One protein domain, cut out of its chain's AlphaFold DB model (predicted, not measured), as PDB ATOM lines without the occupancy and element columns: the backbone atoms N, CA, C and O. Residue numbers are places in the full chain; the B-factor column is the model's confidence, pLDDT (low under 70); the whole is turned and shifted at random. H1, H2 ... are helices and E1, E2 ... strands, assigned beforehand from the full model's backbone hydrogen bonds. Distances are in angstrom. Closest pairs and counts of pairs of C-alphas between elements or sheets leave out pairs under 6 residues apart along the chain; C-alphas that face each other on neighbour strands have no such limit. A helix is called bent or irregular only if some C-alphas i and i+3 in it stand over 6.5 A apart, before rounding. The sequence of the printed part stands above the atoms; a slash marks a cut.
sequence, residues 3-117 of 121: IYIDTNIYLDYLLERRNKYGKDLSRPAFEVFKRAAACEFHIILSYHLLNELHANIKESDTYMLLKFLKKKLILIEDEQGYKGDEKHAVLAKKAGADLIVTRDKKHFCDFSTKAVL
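What this domain is: This is residues 3 to 117 of the 121 residues of an uncharacterized protein of Candidatus Woesearchaeota archaeon (UniProt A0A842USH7). A small twisted sheet of five short strands, E3, E2, E1, E4 and E5, runs through the middle, with H2 over one face and H5 over the other, which makes three layers. H1 and H3 lie beyond the ends toward which E1 and E2 run, the last residues of H4 reach the side of E2 and E3, and the short H6 sits by E5 at the other edge. The printed part has 115 residues with six named helices and five named strands, in the order E1 H1 H2 E2 H3 H4 E3 H5 E4 H6 E5, and its class is mixed, helices and strands. The strands stand side by side as E3, E2, E1, E4, E5, all parallel. The whole is compact, with a radius of gyration of the C-alphas of 13.3 A, and rounded, spanning 33 by 33 by 29 A.

Where its parts are: The sheet holds E1, residues 3 to 5, E2, residues 42 to 46, E3, residues 73 to 76, E4, residues 99 to 101, and E5, residues 114 to 116. E1 begins at C-alpha 3 at (222.253, 188.440, 189.479), and E5 ends at C-alpha 116 at (215.832, 185.283, 196.794). E2 is the longest strand, 13.1 A from first to last C-alpha. Around them are H1, residues 7 to 14, 10.7 A long, H2, residues 26 to 37, 16.3 A, H3, residues 47 to 56, 14.6 A, H5, residues 85 to 94, 14.6 A, and H6, residues 105 to 108, 5.4 A. H4, residues 59 to 72, is the longest helix at 19.2 A and begins at C-alpha 59 at (227.023, 169.698, 178.226); it is irregular, with C-alphas 68 and 71 being 8.0 A apart.

How they stand to each other: The sheet is only just strongly twisted, its C-alphas lying up to 4.1 A off the best plane. E3 and E5 are its edge strands. N 4 and O 99, 3.0 A, are within hydrogen-bond range between E1 and E4; N 44 and O 3, 2.8 A, between E2 and E1; N 74 and O 43, 2.8 A, between E3 and E2; and N 116 and O 100, 2.8 A, between E4 and E5. E1, H1 H2, E2, then E2, H3 H4, E3, and E4, H6, E5 are strand-helix-strand units, parallel neighbour strands with helices between, each with a right-handed crossover. E3, H5, E4 is a split unit, with E2 and E1 between its strands, and its crossover is right-handed too. H2 is on the sheet at a height of 10.5 A, over E2 and E1, slantwise to the strands. H5 is on it at a height of 7.6 A, over E1 and along the strands; the closest C-alphas of H5 and E1 are those of Ala 92 and Tyr 4, 5.6 A apart. H3, H4 and H6 only graze the sheet. H1 is only just not on it, with 4 pairs of C-alphas within 10 A. H1 touches H2 about perpendicular, at 83 degrees, the closest C-alphas being those of Tyr 13 and Ser 26, 4.3 A apart. H1 touches H3 at a steep tilt of 51 degrees, closest at Thr 7 and Leu 49, whose C-alphas are 5.9 A apart. H2 and H5 are apart. Every O i to N i+4 pair is within hydrogen-bond range in H1, H2 and H5; H3 has 5 of 6 and H4 6 of 10, and H6 is too short for such a pair.

The domain as a whole: The two C-alphas farthest apart are those of Gly 22 and Gln 80, at 37.5 A. The printed part has no cut. The link from H1 to H2, 11 residues, is long. The mean pLDDT of the printed part is 91.5, and no printed residue is under 70.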
ATOM      1  N   ILE A   3     222.708 189.484 188.563       97.25
ATOM      2  CA  ILE A   3     222.253 188.440 189.479       97.25
ATOM      3  C   ILE A   3     223.161 187.229 189.348       97.25
ATOM      4  O   ILE A   3     223.607 186.910 188.249       97.25
ATOM      5  N   TYR A   4     223.429 186.550 190.453       96.69
ATOM      6  CA  TYR A   4     224.028 185.222 190.425       96.69
ATOM      7  C   TYR A   4     222.895 184.203 190.516       96.69
ATOM      8  O   TYR A   4     222.040 184.313 191.393       96.69
ATOM      9  N   ILE A   5     222.842 183.243 189.601       96.19
ATOM     10  CA  ILE A   5     221.834 182.179 189.639       96.19
ATOM     11  C   ILE A   5     222.525 180.929 190.157       96.19
ATOM     12  O   ILE A   5     223.586 180.578 189.664       96.19
ATOM     13  N   ASP A   6     221.942 180.284 191.152       94.94
ATOM     14  CA  ASP A   6     222.471 179.067 191.748       94.94
ATOM     15  C   ASP A   6     222.209 177.824 190.871       94.94
ATOM     16  O   ASP A   6     221.272 177.803 190.066       94.94
ATOM     17  N   THR A   7     223.012 176.768 191.030       95.31
ATOM     18  CA  THR A   7     222.949 175.539 190.216       95.31
ATOM     19  C   THR A   7     221.561 174.901 190.267       95.31
ATOM     20  O   THR A   7     221.036 174.460 189.240       95.31
ATOM     21  N   ASN A   8     220.913 174.905 191.439       94.94
ATOM     22  CA  ASN A   8     219.578 174.330 191.624       94.94
ATOM     23  C   ASN A   8     218.519 174.944 190.683       94.94
ATOM     24  O   ASN A   8     217.653 174.212 190.210       94.94
ATOM     25  N   ILE A   9     218.618 176.227 190.327       96.75
ATOM     26  CA  ILE A   9     217.650 176.909 189.456       96.75
ATOM     27  C   ILE A   9     217.805 176.475 188.002       96.75
ATOM     28  O   ILE A   9     216.817 176.252 187.300       96.75
ATOM     29  N   TYR A  10     219.044 176.314 187.544       96.19
ATOM     30  CA  TYR A  10     219.315 175.755 186.222       96.19
ATOM     31  C   TYR A  10     218.779 174.330 186.112       96.19
ATOM     32  O   TYR A  10     218.139 173.999 185.118       96.19
ATOM     33  N   LEU A  11     218.997 173.504 187.139       95.56
ATOM     34  CA  LEU A  11     218.477 172.137 187.176       95.56
ATOM     35  C   LEU A  11     216.948 172.110 187.236       95.56
ATOM     36  O   LEU A  11     216.340 171.284 186.564       95.56
ATOM     37  N   ASP A  12     216.320 173.010 187.997       96.50
ATOM     38  CA  ASP A  12     214.861 173.129 188.048       96.50
ATOM     39  C   ASP A  12     214.274 173.356 186.651       96.50
ATOM     40  O   ASP A  12     213.294 172.705 186.287       96.50
ATOM     41  N   TYR A  13     214.898 174.233 185.859       95.69
ATOM     42  CA  TYR A  13     214.491 174.511 184.484       95.69
ATOM     43  C   TYR A  13     214.810 173.360 183.520       95.69
ATOM     44  O   TYR A  13     213.923 172.893 182.814       95.69
ATOM     45  N   LEU A  14     216.062 172.896 183.486       94.56
ATOM     46  CA  LEU A  14     216.543 171.949 182.473       94.56
ATOM     47  C   LEU A  14     216.027 170.519 182.679       94.56
ATOM     48  O   LEU A  14     215.918 169.774 181.711       94.56
ATOM     49  N   LEU A  15     215.719 170.130 183.919       94.38
ATOM     50  CA  LEU A  15     215.224 168.791 184.263       94.38
ATOM     51  C   LEU A  15     213.727 168.764 184.596       94.38
ATOM     52  O   LEU A  15     213.237 167.748 185.085       94.38
ATOM     53  N   GLU A  16     213.017 169.878 184.395       94.25
ATOM     54  CA  GLU A  16     211.586 170.009 184.693       94.25
ATOM     55  C   GLU A  16     211.220 169.541 186.120       94.25
ATOM     56  O   GLU A  16     210.242 168.817 186.352       94.25
ATOM     57  N   ARG A  17     212.051 169.909 187.110       95.00
ATOM     58  CA  ARG A  17     211.951 169.342 188.462       95.00
ATOM     59  C   ARG A  17     210.631 169.707 189.134       95.00
ATOM     60  O   ARG A  17     210.084 170.802 188.992       95.00
ATOM     61  N   ARG A  18     210.173 168.791 189.986       95.62
ATOM     62  CA  ARG A  18     209.068 169.003 190.925       95.62
ATOM     63  C   ARG A  18     209.557 168.822 192.352       95.62
ATOM     64  O   ARG A  18     210.483 168.052 192.607       95.62
ATOM     65  N   ASN A  19     208.927 169.510 193.298       92.94
ATOM     66  CA  ASN A  19     209.192 169.258 194.712       92.94
ATOM     67  C   ASN A  19     208.498 167.967 195.193       92.94
ATOM     68  O   ASN A  19     207.693 167.367 194.480       92.94
ATOM     69  N   LYS A  20     208.753 167.572 196.448       92.44
ATOM     70  CA  LYS A  20     208.150 166.379 197.080       92.44
ATOM     71  C   LYS A  20     206.612 166.372 197.141       92.44
ATOM     72  O   LYS A  20     206.025 165.336 197.416       92.44
ATOM     73  N   TYR A  21     205.972 167.517 196.905       95.19
ATOM     74  CA  TYR A  21     204.517 167.682 196.864       95.19
ATOM     75  C   TYR A  21     203.975 167.768 195.425       95.19
ATOM     76  O   TYR A  21     202.812 168.103 195.226       95.19
ATOM     77  N   GLY A  22     204.811 167.526 194.411       93.19
ATOM     78  CA  GLY A  22     204.429 167.582 192.999       93.19
ATOM     79  C   GLY A  22     204.325 168.993 192.410       93.19
ATOM     80  O   GLY A  22     203.968 169.120 191.235       93.19
ATOM     81  N   LYS A  23     204.657 170.044 193.180       93.69
ATOM     82  CA  LYS A  23     204.688 171.432 192.691       93.69
ATOM     83  C   LYS A  23     205.813 171.585 191.674       93.69
ATOM     84  O   LYS A  23     206.947 171.198 191.946       93.69
ATOM     85  N   ASP A  24     205.481 172.188 190.542       95.62
ATOM     86  CA  ASP A  24     206.409 172.521 189.469       95.62
ATOM     87  C   ASP A  24     207.418 173.600 189.907       95.62
ATOM     88  O   ASP A  24     207.029 174.695 190.324       95.62
ATOM     89  N   LEU A  25     208.710 173.262 189.843       96.81
ATOM     90  CA  LEU A  25     209.826 174.169 190.127       96.81
ATOM     91  C   LEU A  25     210.413 174.783 188.852       96.81
ATOM     92  O   LEU A  25     211.071 175.825 188.929       96.81
ATOM     93  N   SER A  26     210.136 174.173 187.701       96.44
ATOM     94  CA  SER A  26     210.655 174.570 186.397       96.44
ATOM     95  C   SER A  26     210.047 175.874 185.910       96.44
ATOM     96  O   SER A  26     210.764 176.732 185.405       96.44
ATOM     97  N   ARG A  27     208.745 176.089 186.134       96.44
ATOM     98  CA  ARG A  27     208.056 177.307 185.693       96.44
ATOM     99  C   ARG A  27     208.611 178.589 186.333       96.44
ATOM    100  O   ARG A  27     208.888 179.529 185.591       96.44
ATOM    101  N   PRO A  28     208.828 178.664 187.658       97.25
ATOM    102  CA  PRO A  28     209.529 179.799 188.256       97.25
ATOM    103  C   PRO A  28     210.941 180.008 187.693       97.25
ATOM    104  O   PRO A  28     211.313 181.137 187.394       97.25
ATOM    105  N   ALA A  29     211.716 178.935 187.496       97.19
ATOM    106  CA  ALA A  29     213.061 179.029 186.927       97.19
ATOM    107  C   ALA A  29     213.041 179.524 185.466       97.19
ATOM    108  O   ALA A  29     213.845 180.371 185.078       97.19
ATOM    109  N   PHE A  30     212.074 179.067 184.668       96.25
ATOM    110  CA  PHE A  30     211.842 179.544 183.308       96.25
ATOM    111  C   PHE A  30     211.585 181.054 183.268       96.25
ATOM    112  O   PHE A  30     212.181 181.747 182.446       96.25
ATOM    113  N   GLU A  31     210.745 181.585 184.164       96.88
ATOM    114  CA  GLU A  31     210.474 183.026 184.209       96.88
ATOM    115  C   GLU A  31     211.736 183.844 184.527       96.88
ATOM    116  O   GLU A  31     211.939 184.901 183.927       96.88
ATOM    117  N   VAL A  32     212.646 183.334 185.368       96.81
ATOM    118  CA  VAL A  32     213.960 183.963 185.600       96.81
ATOM    119  C   VAL A  32     214.756 184.060 184.292       96.81
ATOM    120  O   VAL A  32     215.200 185.145 183.910       96.81
ATOM    121  N   PHE A  33     214.914 182.954 183.559       95.69
ATOM    122  CA  PHE A  33     215.689 182.956 182.310       95.69
ATOM    123  C   PHE A  33     215.027 183.774 181.196       95.69
ATOM    124  O   PHE A  33     215.715 184.452 180.429       95.69
ATOM    125  N   LYS A  34     213.694 183.773 181.130       94.81
ATOM    126  CA  LYS A  34     212.918 184.597 180.198       94.81
ATOM    127  C   LYS A  34     213.136 186.090 180.446       94.81
ATOM    128  O   LYS A  34     213.360 186.830 179.490       94.81
ATOM    129  N   ARG A  35     213.147 186.536 181.704       95.00
ATOM    130  CA  ARG A  35     213.432 187.937 182.067       95.00
ATOM    131  C   ARG A  35     214.880 188.335 181.793       95.00
ATOM    132  O   ARG A  35     215.137 189.430 181.291       95.00
ATOM    133  N   ALA A  36     215.822 187.419 182.010       94.94
ATOM    134  CA  ALA A  36     217.209 187.615 181.590       94.94
ATOM    135  C   ALA A  36     217.310 187.838 180.071       94.94
ATOM    136  O   ALA A  36     217.968 188.771 179.609       94.94
ATOM    137  N   ALA A  37     216.611 187.012 179.287       92.31
ATOM    138  CA  ALA A  37     216.556 187.135 177.832       92.31
ATOM    139  C   ALA A  37     215.871 188.432 177.373       92.31
ATOM    140  O   ALA A  37     216.317 189.051 176.406       92.31
ATOM    141  N   ALA A  38     214.868 188.900 178.121       92.81
ATOM    142  CA  ALA A  38     214.243 190.214 177.959       92.81
ATOM    143  C   ALA A  38     215.143 191.393 178.390       92.81
ATOM    144  O   ALA A  38     214.719 192.543 178.337       92.81
ATOM    145  N   CYS A  39     216.408 191.134 178.746       92.19
ATOM    146  CA  CYS A  39     217.417 192.128 179.113       92.19
ATOM    147  C   CYS A  39     217.152 192.875 180.430       92.19
ATOM    148  O   CYS A  39     217.762 193.921 180.650       92.19
ATOM    149  N   GLU A  40     216.318 192.340 181.322       95.44
ATOM    150  CA  GLU A  40     216.056 192.968 182.624       95.44
ATOM    151  C   GLU A  40     217.287 192.942 183.548       95.44
ATOM    152  O   GLU A  40     217.478 193.823 184.391       95.44
ATOM    153  N   PHE A  41     218.164 191.950 183.378       95.81
ATOM    154  CA  PHE A  41     219.391 191.801 184.155       95.81
ATOM    155  C   PHE A  41     220.457 190.985 183.421       95.81
ATOM    156  O   PHE A  41     220.187 190.305 182.432       95.81
ATOM    157  N   HIS A  42     221.690 191.070 183.925       96.38
ATOM    158  CA  HIS A  42     222.798 190.206 183.524       96.38
ATOM    159  C   HIS A  42     222.931 189.054 184.517       96.38
ATOM    160  O   HIS A  42     222.772 189.253 185.721       96.38
ATOM    161  N   ILE A  43     223.242 187.867 184.013       97.31
ATOM    162  CA  ILE A  43     223.482 186.669 184.808       97.31
ATOM    163  C   ILE A  43     224.987 186.503 184.974       97.31
ATOM    164  O   ILE A  43     225.724 186.435 183.994       97.31
ATOM    165  N   ILE A  44     225.436 186.419 186.216       96.50
ATOM    166  CA  ILE A  44     226.791 186.013 186.556       96.50
ATOM    167  C   ILE A  44     226.833 184.488 186.552       96.50
ATOM    168  O   ILE A  44     226.007 183.835 187.186       96.50
ATOM    169  N   LEU A  45     227.802 183.944 185.827       94.69
ATOM    170  CA  LEU A  45     228.018 182.517 185.657       94.69
ATOM    171  C   LEU A  45     229.464 182.206 186.030       94.69
ATOM    172  O   LEU A  45     230.375 182.836 185.501       94.69
ATOM    173  N   SER A  46     229.688 181.247 186.919       94.06
ATOM    174  CA  SER A  46     231.037 180.809 187.287       94.06
ATOM    175  C   SER A  46     231.390 179.481 186.623       94.06
ATOM    176  O   SER A  46     230.512 178.665 186.333       94.06
ATOM    177  N   TYR A  47     232.685 179.228 186.425       91.62
ATOM    178  CA  TYR A  47     233.146 177.896 186.018       91.62
ATOM    179  C   TYR A  47     232.820 176.823 187.063       91.62
ATOM    180  O   TYR A  47     232.560 175.683 186.690       91.62
ATOM    181  N   HIS A  48     232.774 177.180 188.352       92.94
ATOM    182  CA  HIS A  48     232.338 176.257 189.398       92.94
ATOM    183  C   HIS A  48     230.923 175.744 189.139       92.94
ATOM    184  O   HIS A  48     230.722 174.538 189.054       92.94
ATOM    185  N   LEU A  49     229.982 176.663 188.917       93.00
ATOM    186  CA  LEU A  49     228.595 176.335 188.610       93.00
ATOM    187  C   LEU A  49     228.484 175.521 187.317       93.00
ATOM    188  O   LEU A  49     227.735 174.550 187.264       93.00
ATOM    189  N   LEU A  50     229.245 175.871 186.274       91.94
ATOM    190  CA  LEU A  50     229.276 175.086 185.036       91.94
ATOM    191  C   LEU A  50     229.699 173.634 185.289       91.94
ATOM    192  O   LEU A  50     229.037 172.719 184.802       91.94
ATOM    193  N   ASN A  51     230.741 173.426 186.094       91.38
ATOM    194  CA  ASN A  51     231.197 172.089 186.466       91.38
ATOM    195  C   ASN A  51     230.123 171.323 187.256       91.38
ATOM    196  O   ASN A  51     229.919 170.134 187.016       91.38
ATOM    197  N   GLU A  52     229.407 171.991 188.164       92.19
ATOM    198  CA  GLU A  52     228.297 171.372 188.895       92.19
ATOM    199  C   GLU A  52     227.130 170.992 187.976       92.19
ATOM    200  O   GLU A  52     226.544 169.918 188.128       92.19
ATOM    201  N   LEU A  53     226.806 171.831 186.988       91.94
ATOM    202  CA  LEU A  53     225.798 171.489 185.989       91.94
ATOM    203  C   LEU A  53     226.227 170.280 185.170       91.94
ATOM    204  O   LEU A  53     225.450 169.341 185.027       91.94
ATOM    205  N   HIS A  54     227.464 170.253 184.681       91.62
ATOM    206  CA  HIS A  54     227.970 169.142 183.868       91.62
ATOM    207  C   HIS A  54     228.107 167.830 184.645       91.62
ATOM    208  O   HIS A  54     228.103 166.761 184.039       91.62
ATOM    209  N   ALA A  55     228.147 167.883 185.978       91.19
ATOM    210  CA  ALA A  55     228.047 166.692 186.819       91.19
ATOM    211  C   ALA A  55     226.630 166.080 186.846       91.19
ATOM    212  O   ALA A  55     226.482 164.903 187.169       91.19
ATOM    213  N   ASN A  56     225.592 166.855 186.513       90.88
ATOM    214  CA  ASN A  56     224.186 166.442 186.603       90.88
ATOM    215  C   ASN A  56     223.498 166.294 185.238       90.88
ATOM    216  O   ASN A  56     222.547 165.523 185.110       90.88
ATOM    217  N   ILE A  57     223.944 167.037 184.223       90.88
ATOM    218  CA  ILE A  57     223.332 167.094 182.891       90.88
ATOM    219  C   ILE A  57     224.388 167.132 181.790       90.88
ATOM    220  O   ILE A  57     225.534 167.520 182.014       90.88
ATOM    221  N   LYS A  58     224.004 166.737 180.569       89.50
ATOM    222  CA  LYS A  58     224.924 166.754 179.429       89.50
ATOM    223  C   LYS A  58     225.279 168.188 179.060       89.50
ATOM    224  O   LYS A  58     224.428 169.078 179.034       89.50
ATOM    225  N   GLU A  59     226.531 168.392 178.669       87.31
ATOM    226  CA  GLU A  59     227.023 169.698 178.226       87.31
ATOM    227  C   GLU A  59     226.184 170.269 177.065       87.31
ATOM    228  O   GLU A  59     225.880 171.463 177.054       87.31
ATOM    229  N   SER A  60     225.710 169.415 176.148       87.06
ATOM    230  CA  SER A  60     224.826 169.804 175.039       87.06
ATOM    231  C   SER A  60     223.563 170.538 175.492       87.06
ATOM    232  O   SER A  60     223.138 171.491 174.838       87.06
ATOM    233  N   ASP A  61     222.994 170.125 176.624       86.19
ATOM    234  CA  ASP A  61     221.726 170.648 177.133       86.19
ATOM    235  C   ASP A  61     221.956 172.026 177.769       86.19
ATOM    236  O   ASP A  61     221.199 172.972 177.536       86.19
ATOM    237  N   THR A  62     223.083 172.189 178.474       87.69
ATOM    238  CA  THR A  62     223.514 173.502 178.984       87.69
ATOM    239  C   THR A  62     223.836 174.479 177.856       87.69
ATOM    240  O   THR A  62     223.495 175.661 177.937       87.69
ATOM    241  N   TYR A  63     224.449 174.002 176.770       88.38
ATOM    242  CA  TYR A  63     224.929 174.849 175.684       88.38
ATOM    243  C   TYR A  63     223.804 175.641 175.010       88.38
ATOM    244  O   TYR A  63     223.983 176.823 174.707       88.38
ATOM    245  N   MET A  64     222.628 175.036 174.806       86.69
ATOM    246  CA  MET A  64     221.490 175.728 174.186       86.69
ATOM    247  C   MET A  64     221.005 176.907 175.035       86.69
ATOM    248  O   MET A  64     220.832 178.012 174.509       86.69
ATOM    249  N   LEU A  65     220.853 176.704 176.347       88.25
ATOM    250  CA  LEU A  65     220.466 177.758 177.287       88.25
ATOM    251  C   LEU A  65     221.519 178.871 177.342       88.25
ATOM    252  O   LEU A  65     221.196 180.051 177.208       88.25
ATOM    253  N   LEU A  66     222.795 178.509 177.481       89.81
ATOM    254  CA  LEU A  66     223.884 179.484 177.558       89.81
ATOM    255  C   LEU A  66     224.030 180.286 176.262       89.81
ATOM    256  O   LEU A  66     224.279 181.491 176.300       89.81
ATOM    257  N   LYS A  67     223.819 179.652 175.104       89.75
ATOM    258  CA  LYS A  67     223.814 180.333 173.805       89.75
ATOM    259  C   LYS A  67     222.689 181.360 173.717       89.75
ATOM    260  O   LYS A  67     222.929 182.467 173.235       89.75
ATOM    261  N   PHE A  68     221.499 181.018 174.210       87.38
ATOM    262  CA  PHE A  68     220.361 181.937 174.268       87.38
ATOM    263  C   PHE A  68     220.641 183.136 175.186       87.38
ATOM    264  O   PHE A  68     220.319 184.274 174.848       87.38
ATOM    265  N   LEU A  69     221.338 182.903 176.299       89.94
ATOM    266  CA  LEU A  69     221.680 183.929 177.284       89.94
ATOM    267  C   LEU A  69     222.988 184.677 176.985       89.94
ATOM    268  O   LEU A  69     223.304 185.628 177.692       89.94
ATOM    269  N   LYS A  70     223.750 184.307 175.945       84.25
ATOM    270  CA  LYS A  70     225.159 184.711 175.744       84.25
ATOM    271  C   LYS A  70     225.435 186.208 175.903       84.25
ATOM    272  O   LYS A  70     226.439 186.584 176.494       84.25
ATOM    273  N   LYS A  71     224.549 187.081 175.409       85.81
ATOM    274  CA  LYS A  71     224.705 188.550 175.510       85.81
ATOM    275  C   LYS A  71     224.446 189.116 176.916       85.81
ATOM    276  O   LYS A  71     224.510 190.328 177.102       85.81
ATOM    277  N   LYS A  72     224.074 188.263 177.865       91.00
ATOM    278  CA  LYS A  72     223.667 188.587 179.236       91.00
ATOM    279  C   LYS A  72     224.496 187.844 180.271       91.00
ATOM    280  O   LYS A  72     224.313 188.100 181.454       91.00
ATOM    281  N   LEU A  73     225.392 186.961 179.837       92.94
ATOM    282  CA  LEU A  73     226.278 186.219 180.717       92.94
ATOM    283  C   LEU A  73     227.524 187.044 181.035       92.94
ATOM    284  O   LEU A  73     228.197 187.553 180.140       92.94
ATOM    285  N   ILE A  74     227.839 187.130 182.320       94.69
ATOM    286  CA  ILE A  74     229.114 187.600 182.846       94.69
ATOM    287  C   ILE A  74     229.815 186.357 183.382       94.69
ATOM    288  O   ILE A  74     229.451 185.850 184.442       94.69
ATOM    289  N   LEU A  75     230.776 185.838 182.618       93.69
ATOM    290  CA  LEU A  75     231.552 184.671 183.022       93.69
ATOM    291  C   LEU A  75     232.645 185.097 184.005       93.69
ATOM    292  O   LEU A  75     233.372 186.053 183.728       93.69
ATOM    293  N   ILE A  76     232.759 184.395 185.128       94.25
ATOM    294  CA  ILE A  76     233.794 184.631 186.139       94.25
ATOM    295  C   ILE A  76     234.637 183.380 186.364       94.25
ATOM    296  O   ILE A  76     234.154 182.249 186.247       94.25
ATOM    297  N   GLU A  77     235.906 183.611 186.688       90.44
ATOM    298  CA  GLU A  77     236.844 182.551 187.036       90.44
ATOM    299  C   GLU A  77     236.455 181.856 188.336       90.44
ATOM    300  O   GLU A  77     235.731 182.399 189.176       90.44
ATOM    301  N   ASP A  78     236.923 180.619 188.465       86.12
ATOM    302  CA  ASP A  78     236.728 179.862 189.684       86.12
ATOM    303  C   ASP A  78     237.637 180.375 190.816       86.12
ATOM    304  O   ASP A  78     238.729 180.888 190.577       86.12
ATOM    305  N   GLU A  79     237.206 180.198 192.062       79.56
ATOM    306  CA  GLU A  79     237.970 180.555 193.251       79.56
ATOM    307  C   GLU A  79     238.425 179.317 194.029       79.56
ATOM    308  O   GLU A  79     237.659 178.382 194.287       79.56
ATOM    309  N   GLN A  80     239.694 179.327 194.440       76.62
ATOM    310  CA  GLN A  80     240.261 178.303 195.311       76.62
ATOM    311  C   GLN A  80     239.936 178.593 196.782       76.62
ATOM    312  O   GLN A  80     239.939 179.741 197.212       76.62
ATOM    313  N   GLY A  81     239.706 177.540 197.569       77.19
ATOM    314  CA  GLY A  81     239.631 177.624 199.036       77.19
ATOM    315  C   GLY A  81     238.236 177.475 199.643       77.19
ATOM    316  O   GLY A  81     238.140 177.086 200.802       77.19
ATOM    317  N   TYR A  82     237.170 177.674 198.865       80.38
ATOM    318  CA  TYR A  82     235.785 177.450 199.303       80.38
ATOM    319  C   TYR A  82     235.198 176.187 198.655       80.38
ATOM    320  O   TYR A  82     235.691 175.724 197.622       80.38
ATOM    321  N   LYS A  83     234.166 175.595 199.265       78.44
ATOM    322  CA  LYS A  83     233.468 174.403 198.751       78.44
ATOM    323  C   LYS A  83     231.956 174.566 198.907       78.44
ATOM    324  O   LYS A  83     231.514 175.229 199.839       78.44
ATOM    325  N   GLY A  84     231.187 173.919 198.031       80.31
ATOM    326  CA  GLY A  84     229.721 173.911 198.091       80.31
ATOM    327  C   GLY A  84     229.107 175.315 198.034       80.31
ATOM    328  O   GLY A  84     229.672 176.220 197.423       80.31
ATOM    329  N   ASP A  85     227.981 175.512 198.719       80.56
ATOM    330  CA  ASP A  85     227.173 176.739 198.626       80.56
ATOM    331  C   ASP A  85     227.899 178.012 199.093       80.56
ATOM    332  O   ASP A  85     227.680 179.097 198.551       80.56
ATOM    333  N   GLU A  86     228.839 177.895 200.038       86.38
ATOM    334  CA  GLU A  86     229.671 179.028 200.469       86.38
ATOM    335  C   GLU A  86     230.441 179.631 199.289       86.38
ATOM    336  O   GLU A  86     230.596 180.850 199.171       86.38
ATOM    337  N   LYS A  87     230.879 178.773 198.363       90.81
ATOM    338  CA  LYS A  87     231.600 179.193 197.168       90.81
ATOM    339  C   LYS A  87     230.715 180.019 196.239       90.81
ATOM    340  O   LYS A  87     231.185 181.013 195.688       90.81
ATOM    341  N   HIS A  88     229.433 179.678 196.117       91.81
ATOM    342  CA  HIS A  88     228.468 180.440 195.318       91.81
ATOM    343  C   HIS A  88     228.316 181.857 195.868       91.81
ATOM    344  O   HIS A  88     228.337 182.829 195.113       91.81
ATOM    345  N   ALA A  89     228.242 181.988 197.192       91.56
ATOM    346  CA  ALA A  89     228.102 183.277 197.849       91.56
ATOM    347  C   ALA A  89     229.334 184.177 197.657       91.56
ATOM    348  O   ALA A  89     229.202 185.365 197.344       91.56
ATOM    349  N   VAL A  90     230.537 183.608 197.803       91.31
ATOM    350  CA  VAL A  90     231.804 184.327 197.593       91.31
ATOM    351  C   VAL A  90     231.936 184.783 196.140       91.31
ATOM    352  O   VAL A  90     232.206 185.962 195.889       91.31
ATOM    353  N   LEU A  91     231.676 183.889 195.184       93.06
ATOM    354  CA  LEU A  91     231.735 184.184 193.752       93.06
ATOM    355  C   LEU A  91     230.735 185.277 193.354       93.06
ATOM    356  O   LEU A  91     231.103 186.234 192.667       93.06
ATOM    357  N   ALA A  92     229.496 185.196 193.846       93.56
ATOM    358  CA  ALA A  92     228.479 186.221 193.634       93.56
ATOM    359  C   ALA A  92     228.934 187.591 194.159       93.56
ATOM    360  O   ALA A  92     228.853 188.594 193.447       93.56
ATOM    361  N   LYS A  93     229.466 187.636 195.387       91.75
ATOM    362  CA  LYS A  93     229.958 188.874 196.003       91.75
ATOM    363  C   LYS A  93     231.116 189.480 195.211       91.75
ATOM    364  O   LYS A  93     231.089 190.673 194.916       91.75
ATOM    365  N   LYS A  94     232.115 188.675 194.838       91.62
ATOM    366  CA  LYS A  94     233.279 189.148 194.071       91.62
ATOM    367  C   LYS A  94     232.908 189.688 192.697       91.62
ATOM    368  O   LYS A  94     233.481 190.677 192.252       91.62
ATOM    369  N   ALA A  95     231.926 189.075 192.048       93.19
ATOM    370  CA  ALA A  95     231.416 189.528 190.761       93.19
ATOM    371  C   ALA A  95     230.520 190.780 190.850       93.19
ATOM    372  O   ALA A  95     230.096 191.318 189.819       93.19
ATOM    373  N   GLY A  96     230.228 191.253 192.067       94.00
ATOM    374  CA  GLY A  96     229.334 192.377 192.315       94.00
ATOM    375  C   GLY A  96     227.887 192.051 191.950       94.00
ATOM    376  O   GLY A  96     227.236 192.856 191.285       94.00
ATOM    377  N   ALA A  97     227.413 190.854 192.308       95.94
ATOM    378  CA  ALA A  97     226.005 190.493 192.190       95.94
ATOM    379  C   ALA A  97     225.154 191.325 193.161       95.94
ATOM    380  O   ALA A  97     225.484 191.441 194.341       95.94
ATOM    381  N   ASP A  98     224.030 191.843 192.672       95.31
ATOM    382  CA  ASP A  98     223.034 192.545 193.485       95.31
ATOM    383  C   ASP A  98     222.236 191.555 194.358       95.31
ATOM    384  O   ASP A  98     221.797 191.889 195.460       95.31
ATOM    385  N   LEU A  99     222.044 190.326 193.861       95.62
ATOM    386  CA  LEU A  99     221.346 189.237 194.549       95.62
ATOM    387  C   LEU A  99     221.772 187.854 194.031       95.62
ATOM    388  O   LEU A  99     222.347 187.729 192.944       95.62
ATOM    389  N   ILE A 100     221.437 186.820 194.804       96.06
ATOM    390  CA  ILE A 100     221.551 185.401 194.447       96.06
ATOM    391  C   ILE A 100     220.143 184.817 194.307       96.06
ATOM    392  O   ILE A 100     219.334 184.931 195.227       96.06
ATOM    393  N   VAL A 101     219.848 184.171 193.181       96.69
ATOM    394  CA  VAL A 101     218.606 183.412 192.983       96.69
ATOM    395  C   VAL A 101     218.876 181.945 193.293       96.69
ATOM    396  O   VAL A 101     219.699 181.327 192.624       96.69
ATOM    397  N   THR A 102     218.197 181.391 194.295       95.88
ATOM    398  CA  THR A 102     218.435 180.028 194.803       95.88
ATOM    399  C   THR A 102     217.159 179.430 195.400       95.88
ATOM    400  O   THR A 102     216.228 180.155 195.760       95.88
ATOM    401  N   ARG A 103     217.101 178.101 195.548       93.94
ATOM    402  CA  ARG A 103     216.102 177.436 196.404       93.94
ATOM    403  C   ARG A 103     216.533 177.351 197.870       93.94
ATOM    404  O   ARG A 103     215.674 177.206 198.739       93.94
ATOM    405  N   ASP A 104     217.819 177.530 198.158       91.56
ATOM    406  CA  ASP A 104     218.440 177.216 199.446       91.56
ATOM    407  C   ASP A 104     218.862 178.480 200.214       91.56
ATOM    408  O   ASP A 104     219.981 178.602 200.703       91.56
ATOM    409  N   LYS A 105     217.934 179.441 200.379       90.25
ATOM    410  CA  LYS A 105     218.191 180.763 201.011       90.25
ATOM    411  C   LYS A 105     218.962 180.688 202.334       90.25
ATOM    412  O   LYS A 105     219.749 181.581 202.627       90.25
ATOM    413  N   LYS A 106     218.739 179.632 203.124       86.44
ATOM    414  CA  LYS A 106     219.378 179.432 204.433       86.44
ATOM    415  C   LYS A 106     220.902 179.364 204.349       86.44
ATOM    416  O   LYS A 106     221.555 179.828 205.272       86.44
ATOM    417  N   HIS A 107     221.453 178.831 203.260       81.88
ATOM    418  CA  HIS A 107     222.902 178.698 203.073       81.88
ATOM    419  C   HIS A 107     223.579 180.035 202.739       81.88
ATOM    420  O   HIS A 107     224.798 180.145 202.782       81.88
ATOM    421  N   PHE A 108     222.783 181.070 202.458       85.06
ATOM    422  CA  PHE A 108     223.259 182.398 202.086       85.06
ATOM    423  C   PHE A 108     222.979 183.464 203.153       85.06
ATOM    424  O   PHE A 108     223.391 184.607 202.978       85.06
ATOM    425  N   CYS A 109     222.301 183.118 204.255       77.38
ATOM    426  CA  CYS A 109     221.921 184.073 205.303       77.38
ATOM    427  C   CYS A 109     223.122 184.780 205.948       77.38
ATOM    428  O   CYS A 109     223.013 185.952 206.301       77.38
ATOM    429  N   ASP A 110     224.254 184.087 206.071       79.62
ATOM    430  CA  ASP A 110     225.466 184.621 206.705       79.62
ATOM    431  C   ASP A 110     226.319 185.468 205.745       79.62
ATOM    432  O   ASP A 110     227.345 186.037 206.124       79.62
ATOM    433  N   PHE A 111     225.891 185.591 204.486       79.31
ATOM    434  CA  PHE A 111     226.581 186.360 203.465       79.31
ATOM    435  C   PHE A 111     225.889 187.703 203.230       79.31
ATOM    436  O   PHE A 111     224.673 187.839 203.282       79.31
ATOM    437  N   SER A 112     226.681 188.724 202.901       79.19
ATOM    438  CA  SER A 112     226.185 190.086 202.643       79.19
ATOM    439  C   SER A 112     225.289 190.210 201.401       79.19
ATOM    440  O   SER A 112     224.739 191.281 201.153       79.19
ATOM    441  N   THR A 113     225.187 189.161 200.583       85.50
ATOM    442  CA  THR A 113     224.458 189.179 199.312       85.50
ATOM    443  C   THR A 113     223.036 188.675 199.521       85.50
ATOM    444  O   THR A 113     222.825 187.579 200.031       85.50
ATOM    445  N   LYS A 114     222.040 189.456 199.092       91.75
ATOM    446  CA  LYS A 114     220.625 189.100 199.245       91.75
ATOM    447  C   LYS A 114     220.293 187.830 198.452       91.75
ATOM    448  O   LYS A 114     220.385 187.839 197.230       91.75
ATOM    449  N   ALA A 115     219.838 186.777 199.126       94.44
ATOM    450  CA  ALA A 115     219.296 185.584 198.477       94.44
ATOM    451  C   ALA A 115     217.771 185.678 198.304       94.44
ATOM    452  O   ALA A 115     217.056 186.082 199.226       94.44
ATOM    453  N   VAL A 116     217.264 185.280 197.138       95.75
ATOM    454  CA  VAL A 116     215.832 185.283 196.794       95.75
ATOM    455  C   VAL A 116     215.430 183.975 196.118       95.75
ATOM    456  O   VAL A 116     216.245 183.330 195.457       95.75
ATOM    457  N   LEU A 117     214.166 183.586 196.281       96.38
ATOM    458  CA  LEU A 117     213.574 182.504 195.495       96.38
ATOM    459  C   LEU A 117     213.297 182.984 194.059       96.38
ATOM    460  O   LEU A 117     213.069 184.177 193.854       96.38
TER     461      LEU A 117